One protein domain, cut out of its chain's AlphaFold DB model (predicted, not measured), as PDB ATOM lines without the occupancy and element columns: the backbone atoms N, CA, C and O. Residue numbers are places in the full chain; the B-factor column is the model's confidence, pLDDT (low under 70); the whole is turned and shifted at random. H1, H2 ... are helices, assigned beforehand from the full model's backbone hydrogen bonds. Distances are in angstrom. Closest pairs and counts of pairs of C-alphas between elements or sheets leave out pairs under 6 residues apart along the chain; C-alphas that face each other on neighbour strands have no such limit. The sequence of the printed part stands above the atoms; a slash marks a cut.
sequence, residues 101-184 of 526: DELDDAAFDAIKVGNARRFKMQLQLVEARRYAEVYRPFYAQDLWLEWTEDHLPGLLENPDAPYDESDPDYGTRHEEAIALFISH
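Overview. This is residues 101 to 184 of the 526 residues of an uncharacterized protein of Planctomycetes bacterium (UniProt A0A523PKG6). Two helices, H2 and H3, pack on a third, H4, each running the opposite way to it at a small angle, and the centres of the three make a triangle; H1 crosses the last residues of H4 at about a right angle. Residues 101 to 107, of which 105 to 107 belong to H1, stick out from the body, and so do residues 164 to 169, in the long unnamed stretch before H4. The printed part has 84 residues, with four named helices in the order H1, H2, H3, H4 and no named strand, and its class is all helix. It is compact, with a radius of gyration of the C-alphas of 13.6 A and spans of 40 by 28 by 23 A.

Arrangement. H4, residues 170 to 183, is the hub and touches H1, residues 105 to 118, H2, residues 120 to 127, and H3, residues 141 to 151. H4 and H2 run opposite ways at a shallow tilt of 16 degrees, and their closest C-alphas, those of Ile 178 and Leu 123, are 6.5 A apart. H3 and H4 form a helical hairpin, opposite ways at a shallow tilt of 14 degrees; their closest C-alphas, those of His 151 and Arg 173, are 6.2 A apart. H4 touches H1 with residues 181 to 183 alone, about perpendicular at 76 degrees, and the closest C-alphas, those of Ile 182 and Lys 112, are 5.0 A apart. The packing of the helices is mostly aligned, but only just: 2 of the 3 pairs that touch are at a shallow tilt. H1 and H2 are close but not clearly touching, about perpendicular at 88 degrees, with the C-alphas of Ala 116 and Leu 123 the closest at 7.5 A. H3 is apart from H1 and from H2. In H1, H2, H3 and H4 every O i to N i+4 pair is within hydrogen-bond range.

Along the chain. H4 is 20.0 A long from first to last C-alpha and ends with C-alpha 183 at (193.434, 195.915, 195.565). H1 is 19.6 A long and begins with C-alpha 105 at (205.018, 194.286, 196.533). H3 is 15.1 A long, with C-alpha 141 at (181.171, 197.787, 203.790), and H2 is 10.3 A long.

Size, cuts and confidence. The two C-alphas farthest apart, those of Glu 102 and Asp 160, are 41.9 A from each other. Without the stretches that stand free, the body has 71 residues and spans 36 by 25 by 17 A. The link from H1 to H2 is tight, while those from H2 to H3, 13 residues, and from H3 to H4, 18 residues, are long. The printed part has no cut. Its mean pLDDT is 77.4, and residues 150 to 174 are under 70.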
ATOM      1  N   ASP A 101     200.809 201.048 204.242       71.19
ATOM      2  CA  ASP A 101     202.085 201.640 203.819       71.19
ATOM      3  C   ASP A 101     203.313 200.797 204.223       71.19
ATOM      4  O   ASP A 101     204.413 201.006 203.714       71.19
ATOM      5  N   GLU A 102     203.136 199.810 205.110       74.62
ATOM      6  CA  GLU A 102     204.197 198.899 205.558       74.62
ATOM      7  C   GLU A 102     204.335 197.649 204.661       74.62
ATOM      8  O   GLU A 102     205.230 196.828 204.875       74.62
ATOM      9  N   LEU A 103     203.442 197.456 203.682       79.44
ATOM     10  CA  LEU A 103     203.410 196.255 202.848       79.44
ATOM     11  C   LEU A 103     204.338 196.362 201.633       79.44
ATOM     12  O   LEU A 103     204.319 197.340 200.889       79.44
ATOM     13  N   ASP A 104     205.109 195.300 201.388       84.56
ATOM     14  CA  ASP A 104     205.910 195.167 200.173       84.56
ATOM     15  C   ASP A 104     205.082 194.664 198.973       84.56
ATOM     16  O   ASP A 104     203.944 194.198 199.104       84.56
ATOM     17  N   ASP A 105     205.671 194.728 197.774       86.56
ATOM     18  CA  ASP A 105     205.018 194.286 196.533       86.56
ATOM     19  C   ASP A 105     204.534 192.826 196.612       86.56
ATOM     20  O   ASP A 105     203.475 192.479 196.084       86.56
ATOM     21  N   ALA A 106     205.285 191.958 197.300       87.81
ATOM     22  CA  ALA A 106     204.945 190.546 197.432       87.81
ATOM     23  C   ALA A 106     203.721 190.333 198.338       87.81
ATOM     24  O   ALA A 106     202.852 189.509 198.025       87.81
ATOM     25  N   ALA A 107     203.623 191.079 199.438       86.69
ATOM     26  CA  ALA A 107     202.464 191.094 200.317       86.69
ATOM     27  C   ALA A 107     201.232 191.634 199.582       86.69
ATOM     28  O   ALA A 107     200.166 191.011 199.637       86.69
ATOM     29  N   PHE A 108     201.385 192.714 198.812       88.75
ATOM     30  CA  PHE A 108     200.311 193.246 197.976       88.75
ATOM     31  C   PHE A 108     199.829 192.251 196.923       88.75
ATOM     32  O   PHE A 108     198.623 192.058 196.754       88.75
ATOM     33  N   ASP A 109     200.733 191.558 196.240       92.00
ATOM     34  CA  ASP A 109     200.347 190.540 195.267       92.00
ATOM     35  C   ASP A 109     199.615 189.360 195.926       92.00
ATOM     36  O   ASP A 109     198.626 188.853 195.382       92.00
ATOM     37  N   ALA A 110     200.012 188.962 197.138       90.88
ATOM     38  CA  ALA A 110     199.283 187.960 197.914       90.88
ATOM     39  C   ALA A 110     197.862 188.427 198.288       90.88
ATOM     40  O   ALA A 110     196.918 187.626 198.236       90.88
ATOM     41  N   ILE A 111     197.683 189.714 198.609       92.38
ATOM     42  CA  ILE A 111     196.366 190.329 198.837       92.38
ATOM     43  C   ILE A 111     195.516 190.249 197.575       92.38
ATOM     44  O   ILE A 111     194.411 189.705 197.637       92.38
ATOM     45  N   LYS A 112     196.044 190.674 196.422       92.75
ATOM     46  CA  LYS A 112     195.331 190.622 195.134       92.75
ATOM     47  C   LYS A 112     194.860 189.210 194.799       92.75
ATOM     48  O   LYS A 112     193.701 189.003 194.435       92.75
ATOM     49  N   VAL A 113     195.722 188.208 194.987       92.88
ATOM     50  CA  VAL A 113     195.366 186.791 194.788       92.88
ATOM     51  C   VAL A 113     194.259 186.349 195.751       92.88
ATOM     52  O   VAL A 113     193.339 185.625 195.353       92.88
ATOM     53  N   GLY A 114     194.330 186.766 197.016       91.31
ATOM     54  CA  GLY A 114     193.300 186.493 198.018       91.31
ATOM     55  C   GLY A 114     191.955 187.128 197.659       91.31
ATOM     56  O   GLY A 114     190.921 186.455 197.702       91.31
ATOM     57  N   ASN A 115     191.973 188.391 197.245       92.62
ATOM     58  CA  ASN A 115     190.800 189.176 196.883       92.62
ATOM     59  C   ASN A 115     190.128 188.662 195.609       92.62
ATOM     60  O   ASN A 115     188.908 188.512 195.594       92.62
ATOM     61  N   ALA A 116     190.900 188.243 194.601       92.31
ATOM     62  CA  ALA A 116     190.365 187.601 193.397       92.31
ATOM     63  C   ALA A 116     189.507 186.364 193.722       92.31
ATOM     64  O   ALA A 116     188.482 186.104 193.091       92.31
ATOM     65  N   ARG A 117     189.901 185.589 194.743       91.75
ATOM     66  CA  ARG A 117     189.104 184.450 195.227       91.75
ATOM     67  C   ARG A 117     187.919 184.913 196.066       91.75
ATOM     68  O   ARG A 117     186.835 184.342 195.955       91.75
ATOM     69  N   ARG A 118     188.134 185.916 196.919       91.19
ATOM     70  CA  ARG A 118     187.161 186.377 197.911       91.19
ATOM     71  C   ARG A 118     185.969 187.096 197.280       91.19
ATOM     72  O   ARG A 118     184.832 186.792 197.640       91.19
ATOM     73  N   PHE A 119     186.238 187.951 196.300       92.19
ATOM     74  CA  PHE A 119     185.264 188.725 195.532       92.19
ATOM     75  C   PHE A 119     184.934 188.085 194.183       92.19
ATOM     76  O   PHE A 119     184.425 188.752 193.290       92.19
ATOM     77  N   LYS A 120     185.200 186.781 194.008       93.44
ATOM     78  CA  LYS A 120     185.025 186.081 192.725       93.44
ATOM     79  C   LYS A 120     183.655 186.329 192.086       93.44
ATOM     80  O   LYS A 120     183.581 186.515 190.879       93.44
ATOM     81  N   MET A 121     182.578 186.304 192.874       92.19
ATOM     82  CA  MET A 121     181.228 186.504 192.339       92.19
ATOM     83  C   MET A 121     181.000 187.958 191.907       92.19
ATOM     84  O   MET A 121     180.462 188.187 190.830       92.19
ATOM     85  N   GLN A 122     181.442 188.931 192.709       92.00
ATOM     86  CA  GLN A 122     181.398 190.349 192.350       92.00
ATOM     87  C   GLN A 122     182.199 190.609 191.075       92.00
ATOM     88  O   GLN A 122     181.658 191.157 190.124       92.00
ATOM     89  N   LEU A 123     183.442 190.127 191.016       91.06
ATOM     90  CA  LEU A 123     184.325 190.281 189.861       91.06
ATOM     91  C   LEU A 123     183.719 189.676 188.593       91.06
ATOM     92  O   LEU A 123     183.721 190.329 187.561       91.06
ATOM     93  N   GLN A 124     183.106 188.490 188.665       91.88
ATOM     94  CA  GLN A 124     182.419 187.892 187.513       91.88
ATOM     95  C   GLN A 124     181.249 188.744 187.001       91.88
ATOM     96  O   GLN A 124     180.999 188.796 185.797       91.88
ATOM     97  N   LEU A 125     180.509 189.396 187.900       88.56
ATOM     98  CA  LEU A 125     179.421 190.297 187.526       88.56
ATOM     99  C   LEU A 125     179.961 191.599 186.925       88.56
ATOM    100  O   LEU A 125     179.436 192.051 185.911       88.56
ATOM    101  N   VAL A 126     181.035 192.147 187.495       84.62
ATOM    102  CA  VAL A 126     181.755 193.323 186.983       84.62
ATOM    103  C   VAL A 126     182.323 193.049 185.587       84.62
ATOM    104  O   VAL A 126     182.030 193.803 184.662       84.62
ATOM    105  N   GLU A 127     183.028 191.930 185.389       84.69
ATOM    106  CA  GLU A 127     183.564 191.461 184.098       84.69
ATOM    107  C   GLU A 127     182.457 191.280 183.051       84.69
ATOM    108  O   GLU A 127     182.608 191.667 181.892       84.69
ATOM    109  N   ALA A 128     181.308 190.738 183.465       83.94
ATOM    110  CA  ALA A 128     180.128 190.592 182.617       83.94
ATOM    111  C   ALA A 128     179.347 191.904 182.410       83.94
ATOM    112  O   ALA A 128     178.316 191.880 181.737       83.94
ATOM    113  N   ARG A 129     179.806 193.027 182.985       77.19
ATOM    114  CA  ARG A 129     179.154 194.350 182.951       77.19
ATOM    115  C   ARG A 129     177.736 194.346 183.543       77.19
ATOM    116  O   ARG A 129     176.892 195.161 183.188       77.19
ATOM    117  N   ARG A 130     177.473 193.436 184.483       79.56
ATOM    118  CA  ARG A 130     176.203 193.263 185.211       79.56
ATOM    119  C   ARG A 130     176.243 193.996 186.553       79.56
ATOM    120  O   ARG A 130     176.018 193.399 187.604       79.56
ATOM    121  N   TYR A 131     176.560 195.290 186.535       77.56
ATOM    122  CA  TYR A 131     176.850 196.047 187.759       77.56
ATOM    123  C   TYR A 131     175.679 196.139 188.742       77.56
ATOM    124  O   TYR A 131     175.891 196.032 189.946       77.56
ATOM    125  N   ALA A 132     174.446 196.254 188.238       74.44
ATOM    126  CA  ALA A 132     173.232 196.290 189.061       74.44
ATOM    127  C   ALA A 132     173.001 194.998 189.872       74.44
ATOM    128  O   ALA A 132     172.203 194.977 190.806       74.44
ATOM    129  N   GLU A 133     173.686 193.911 189.514       83.69
ATOM    130  CA  GLU A 133     173.579 192.618 190.187       83.69
ATOM    131  C   GLU A 133     174.719 192.369 191.180       83.69
ATOM    132  O   GLU A 133     174.673 191.396 191.938       83.69
ATOM    133  N   VAL A 134     175.748 193.227 191.189       84.50
ATOM    134  CA  VAL A 134     176.819 193.160 192.184       84.50
ATOM    135  C   VAL A 134     176.184 193.410 193.547       84.50
ATOM    136  O   VAL A 134     175.450 194.373 193.742       84.50
ATOM    137  N   TYR A 135     176.428 192.511 194.494       86.31
ATOM    138  CA  TYR A 135     175.823 192.580 195.818       86.31
ATOM    139  C   TYR A 135     176.827 193.059 196.860       86.31
ATOM    140  O   TYR A 135     178.022 192.750 196.795       86.31
ATOM    141  N   ARG A 136     176.290 193.728 197.883       86.31
ATOM    142  CA  ARG A 136     177.044 194.230 199.029       86.31
ATOM    143  C   ARG A 136     177.807 193.107 199.746       86.31
ATOM    144  O   ARG A 136     177.170 192.200 200.296       86.31
ATOM    145  N   PRO A 137     179.149 193.143 199.794       83.69
ATOM    146  CA  PRO A 137     179.923 192.236 200.627       83.69
ATOM    147  C   PRO A 137     179.679 192.532 202.113       83.69
ATOM    148  O   PRO A 137     179.668 193.675 202.558       83.69
ATOM    149  N   PHE A 138     179.492 191.477 202.904       75.69
ATOM    150  CA  PHE A 138     179.158 191.597 204.327       75.69
ATOM    151  C   PHE A 138     180.302 192.159 205.201       75.69
ATOM    152  O   PHE A 138     180.048 192.718 206.259       75.69
ATOM    153  N   TYR A 139     181.549 191.998 204.760       75.75
ATOM    154  CA  TYR A 139     182.787 192.276 205.508       75.75
ATOM    155  C   TYR A 139     183.664 193.340 204.830       75.75
ATOM    156  O   TYR A 139     184.826 193.468 205.189       75.75
ATOM    157  N   ALA A 140     183.130 194.026 203.817       85.94
ATOM    158  CA  ALA A 140     183.812 195.094 203.093       85.94
ATOM    159  C   ALA A 140     182.794 196.221 202.815       85.94
ATOM    160  O   ALA A 140     182.367 196.447 201.681       85.94
ATOM    161  N   GLN A 141     182.240 196.791 203.891       84.56
ATOM    162  CA  GLN A 141     181.171 197.787 203.790       84.56
ATOM    163  C   GLN A 141     181.675 199.117 203.233       84.56
ATOM    164  O   GLN A 141     180.928 199.742 202.486       84.56
ATOM    165  N   ASP A 142     182.902 199.508 203.561       84.69
ATOM    166  CA  ASP A 142     183.511 200.753 203.102       84.69
ATOM    167  C   ASP A 142     183.871 200.612 201.617       84.69
ATOM    168  O   ASP A 142     183.477 201.453 200.815       84.69
ATOM    169  N   LEU A 143     184.433 199.459 201.221       87.38
ATOM    170  CA  LEU A 143     184.614 199.092 199.807       87.38
ATOM    171  C   LEU A 143     183.311 199.189 199.012       87.38
ATOM    172  O   LEU A 143     183.298 199.606 197.858       87.38
ATOM    173  N   TRP A 144     182.205 198.732 199.604       85.44
ATOM    174  CA  TRP A 144     180.907 198.793 198.945       85.44
ATOM    175  C   TRP A 144     180.432 200.230 198.748       85.44
ATOM    176  O   TRP A 144     179.865 200.523 197.701       85.44
ATOM    177  N   LEU A 145     180.641 201.098 199.740       83.81
ATOM    178  CA  LEU A 145     180.279 202.509 199.648       83.81
ATOM    179  C   LEU A 145     181.092 203.197 198.549       83.81
ATOM    180  O   LEU A 145     180.481 203.739 197.632       83.81
ATOM    181  N   GLU A 146     182.419 203.048 198.571       83.31
ATOM    182  CA  GLU A 146     183.336 203.570 197.545       83.31
ATOM    183  C   GLU A 146     182.953 203.070 196.145       83.31
ATOM    184  O   GLU A 146     182.742 203.850 195.217       83.31
ATOM    185  N   TRP A 147     182.718 201.761 196.006       81.31
ATOM    186  CA  TRP A 147     182.219 201.166 194.769       81.31
ATOM    187  C   TRP A 147     180.936 201.847 194.272       81.31
ATOM    188  O   TRP A 147     180.822 202.188 193.093       81.31
ATOM    189  N   THR A 148     179.944 202.021 195.149       77.31
ATOM    190  CA  THR A 148     178.655 202.599 194.752       77.31
ATOM    191  C   THR A 148     178.729 204.087 194.437       77.31
ATOM    192  O   THR A 148     178.026 204.528 193.530       77.31
ATOM    193  N   GLU A 149     179.555 204.844 195.157       75.62
ATOM    194  CA  GLU A 149     179.723 206.285 194.959       75.62
ATOM    195  C   GLU A 149     180.437 206.579 193.635       75.62
ATOM    196  O   GLU A 149     179.932 207.369 192.834       75.62
ATOM    197  N   ASP A 150     181.536 205.874 193.358       69.38
ATOM    198  CA  ASP A 150     182.404 206.183 192.219       69.38
ATOM    199  C   ASP A 150     181.945 205.529 190.909       69.38
ATOM    200  O   ASP A 150     182.090 206.102 189.827       69.38
ATOM    201  N   HIS A 151     181.359 204.329 190.979       66.56
ATOM    202  CA  HIS A 151     181.111 203.510 189.785       66.56
ATOM    203  C   HIS A 151     179.629 203.329 189.457       66.56
ATOM    204  O   HIS A 151     179.286 202.941 188.333       66.56
ATOM    205  N   LEU A 152     178.738 203.608 190.413       63.97
ATOM    206  CA  LEU A 152     177.286 203.505 190.248       63.97
ATOM    207  C   LEU A 152     176.537 204.737 190.795       63.97
ATOM    208  O   LEU A 152     175.537 204.569 191.509       63.97
ATOM    209  N   PRO A 153     176.957 205.973 190.445       58.56
ATOM    210  CA  PRO A 153     176.310 207.179 190.942       58.56
ATOM    211  C   PRO A 153     174.820 207.174 190.567       58.56
ATOM    212  O   PRO A 153     174.450 207.094 189.395       58.56
ATOM    213  N   GLY A 154     173.952 207.222 191.581       51.41
ATOM    214  CA  GLY A 154     172.494 207.197 191.422       51.41
ATOM    215  C   GLY A 154     171.825 205.818 191.522       51.41
ATOM    216  O   GLY A 154     170.601 205.779 191.615       51.41
ATOM    217  N   LEU A 155     172.555 204.693 191.594       55.34
ATOM    218  CA  LEU A 155     171.943 203.363 191.796       55.34
ATOM    219  C   LEU A 155     171.326 203.210 193.199       55.34
ATOM    220  O   LEU A 155     170.279 202.580 193.353       55.34
ATOM    221  N   LEU A 156     171.945 203.820 194.218       51.09
ATOM    222  CA  LEU A 156     171.394 203.878 195.581       51.09
ATOM    223  C   LEU A 156     170.059 204.644 195.637       51.09
ATOM    224  O   LEU A 156     169.232 204.378 196.508       51.09
ATOM    225  N   GLU A 157     169.838 205.565 194.695       52.59
ATOM    226  CA  GLU A 157     168.640 206.403 194.602       52.59
ATOM    227  C   GLU A 157     167.596 205.830 193.622       52.59
ATOM    228  O   GLU A 157     166.393 205.983 193.843       52.59
ATOM    229  N   ASN A 158     168.035 205.140 192.561       52.59
ATOM    230  CA  ASN A 158     167.195 204.479 191.563       52.59
ATOM    231  C   ASN A 158     167.848 203.175 191.036       52.59
ATOM    232  O   ASN A 158     168.715 203.238 190.161       52.59
ATOM    233  N   PRO A 159     167.376 201.992 191.473       51.31
ATOM    234  CA  PRO A 159     167.882 200.690 191.020       51.31
ATOM    235  C   PRO A 159     167.721 200.423 189.513       51.31
ATOM    236  O   PRO A 159     168.419 199.571 188.969       51.31
ATOM    237  N   ASP A 160     166.808 201.143 188.848       48.59
ATOM    238  CA  ASP A 160     166.490 201.006 187.422       48.59
ATOM    239  C   ASP A 160     167.161 202.095 186.557       48.59
ATOM    240  O   ASP A 160     166.807 202.267 185.385       48.59
ATOM    241  N   ALA A 161     168.088 202.886 187.117       51.88
ATOM    242  CA  ALA A 161     168.809 203.902 186.357       51.88
ATOM    243  C   ALA A 161     169.558 203.246 185.176       51.88
ATOM    244  O   ALA A 161     170.341 202.314 185.385       51.88
ATOM    245  N   PRO A 162     169.314 203.681 183.924       50.44
ATOM    246  CA  PRO A 162     169.934 203.062 182.766       50.44
ATOM    247  C   PRO A 162     171.436 203.329 182.773       50.44
ATOM    248  O   PRO A 162     171.880 204.467 182.912       50.44
ATOM    249  N   TYR A 163     172.202 202.260 182.591       54.78
ATOM    250  CA  TYR A 163     173.638 202.343 182.408       54.78
ATOM    251  C   TYR A 163     173.932 202.934 181.022       54.78
ATOM    252  O   TYR A 163     173.547 202.346 180.010       54.78
ATOM    253  N   ASP A 164     174.572 204.103 180.962       60.94
ATOM    254  CA  ASP A 164     174.882 204.763 179.694       60.94
ATOM    255  C   ASP A 164     176.231 204.279 179.148       60.94
ATOM    256  O   ASP A 164     177.288 204.818 179.463       60.94
ATOM    257  N   GLU A 165     176.199 203.250 178.298       61.03
ATOM    258  CA  GLU A 165     177.394 202.755 177.595       61.03
ATOM    259  C   GLU A 165     178.018 203.797 176.643       61.03
ATOM    260  O   GLU A 165     179.105 203.560 176.111       61.03
ATOM    261  N   SER A 166     177.341 204.927 176.397       60.22
ATOM    262  CA  SER A 166     177.860 206.043 175.602       60.22
ATOM    263  C   SER A 166     178.618 207.094 176.424       60.22
ATOM    264  O   SER A 166     179.172 208.025 175.834       60.22
ATOM    265  N   ASP A 167     178.703 206.924 177.751       64.19
ATOM    266  CA  ASP A 167     179.562 207.728 178.623       64.19
ATOM    267  C   ASP A 167     181.044 207.558 178.205       64.19
ATOM    268  O   ASP A 167     181.540 206.426 178.146       64.19
ATOM    269  N   PRO A 168     181.773 208.652 177.898       61.25
ATOM    270  CA  PRO A 168     183.183 208.597 177.511       61.25
ATOM    271  C   PRO A 168     184.087 207.895 178.532       61.25
ATOM    272  O   PRO A 168     185.098 207.313 178.137       61.25
ATOM    273  N   ASP A 169     183.714 207.914 179.813       63.31
ATOM    274  CA  ASP A 169     184.508 207.351 180.907       63.31
ATOM    275  C   ASP A 169     184.160 205.878 181.195       63.31
ATOM    276  O   ASP A 169     184.732 205.256 182.091       63.31
ATOM    277  N   TYR A 170     183.247 205.276 180.422       57.75
ATOM    278  CA  TYR A 170     182.738 203.925 180.667       57.75
ATOM    279  C   TYR A 170     183.833 202.842 180.714       57.75
ATOM    280  O   TYR A 170     183.809 201.955 181.570       57.75
ATOM    281  N   GLY A 171     184.802 202.897 179.794       58.19
ATOM    282  CA  GLY A 171     185.911 201.937 179.755       58.19
ATOM    283  C   GLY A 171     186.814 202.035 180.985       58.19
ATOM    284  O   GLY A 171     187.157 201.012 181.570       58.19
ATOM    285  N   THR A 172     187.120 203.261 181.408       64.12
ATOM    286  CA  THR A 172     187.950 203.554 182.579       64.12
ATOM    287  C   THR A 172     187.274 203.066 183.860       64.12
ATOM    288  O   THR A 172     187.875 202.291 184.599       64.12
ATOM    289  N   ARG A 173     185.973 203.354 184.033       67.38
ATOM    290  CA  ARG A 173     185.187 202.878 185.185       67.38
ATOM    291  C   ARG A 173     185.134 201.352 185.286       67.38
ATOM    292  O   ARG A 173     185.012 200.820 186.378       67.38
ATOM    293  N   HIS A 174     185.208 200.614 184.177       68.75
ATOM    294  CA  HIS A 174     185.244 199.146 184.216       68.75
ATOM    295  C   HIS A 174     186.577 198.593 184.749       68.75
ATOM    296  O   HIS A 174     186.590 197.608 185.486       68.75
ATOM    297  N   GLU A 175     187.700 199.202 184.368       71.69
ATOM    298  CA  GLU A 175     189.027 198.786 184.832       71.69
ATOM    299  C   GLU A 175     189.269 199.219 186.284       71.69
ATOM    300  O   GLU A 175     189.737 198.414 187.091       71.69
ATOM    301  N   GLU A 176     188.863 200.443 186.638       79.56
ATOM    302  CA  GLU A 176     188.896 200.985 188.005       79.56
ATOM    303  C   GLU A 176     188.058 200.132 188.962       79.56
ATOM    304  O   GLU A 176     188.519 199.748 190.036       79.56
ATOM    305  N   ALA A 177     186.884 199.700 188.507       79.00
ATOM    306  CA  ALA A 177     186.015 198.782 189.216       79.00
ATOM    307  C   ALA A 177     186.699 197.462 189.627       79.00
ATOM    308  O   ALA A 177     186.605 197.005 190.771       79.00
ATOM    309  N   ILE A 178     187.367 196.807 188.676       83.62
ATOM    310  CA  ILE A 178     188.088 195.556 188.939       83.62
ATOM    311  C   ILE A 178     189.262 195.827 189.881       83.62
ATOM    312  O   ILE A 178     189.477 195.067 190.830       83.62
ATOM    313  N   ALA A 179     190.004 196.912 189.635       86.94
ATOM    314  CA  ALA A 179     191.140 197.311 190.454       86.94
ATOM    315  C   ALA A 179     190.734 197.559 191.912       86.94
ATOM    316  O   ALA A 179     191.459 197.124 192.807       86.94
ATOM    317  N   LEU A 180     189.562 198.156 192.144       87.44
ATOM    318  CA  LEU A 180     189.035 198.441 193.473       87.44
ATOM    319  C   LEU A 180     188.830 197.156 194.292       87.44
ATOM    320  O   LEU A 180     189.372 197.011 195.385       87.44
ATOM    321  N   PHE A 181     188.126 196.161 193.741       89.19
ATOM    322  CA  PHE A 181     187.930 194.877 194.429       89.19
ATOM    323  C   PHE A 181     189.234 194.092 194.613       89.19
ATOM    324  O   PHE A 181     189.429 193.443 195.641       89.19
ATOM    325  N   ILE A 182     190.115 194.096 193.611       90.88
ATOM    326  CA  ILE A 182     191.357 193.314 193.640       90.88
ATOM    327  C   ILE A 182     192.358 193.900 194.636       90.88
ATOM    328  O   ILE A 182     192.978 193.141 195.384       90.88
ATOM    329  N   SER A 183     192.481 195.221 194.694       89.25
ATOM    330  CA  SER A 183     193.434 195.915 195.565       89.25
ATOM    331  C   SER A 183     192.863 196.258 196.940       89.25
ATOM    332  O   SER A 183     193.579 196.829 197.752       89.25
ATOM    333  N   HIS A 184     191.605 195.895 197.219       90.25
ATOM    334  CA  HIS A 184     190.948 196.227 198.478       90.25
ATOM    335  C   HIS A 184     191.764 195.802 199.706       90.25
ATOM    336  O   HIS A 184     192.079 194.618 199.899       90.25
TER     337      HIS A 184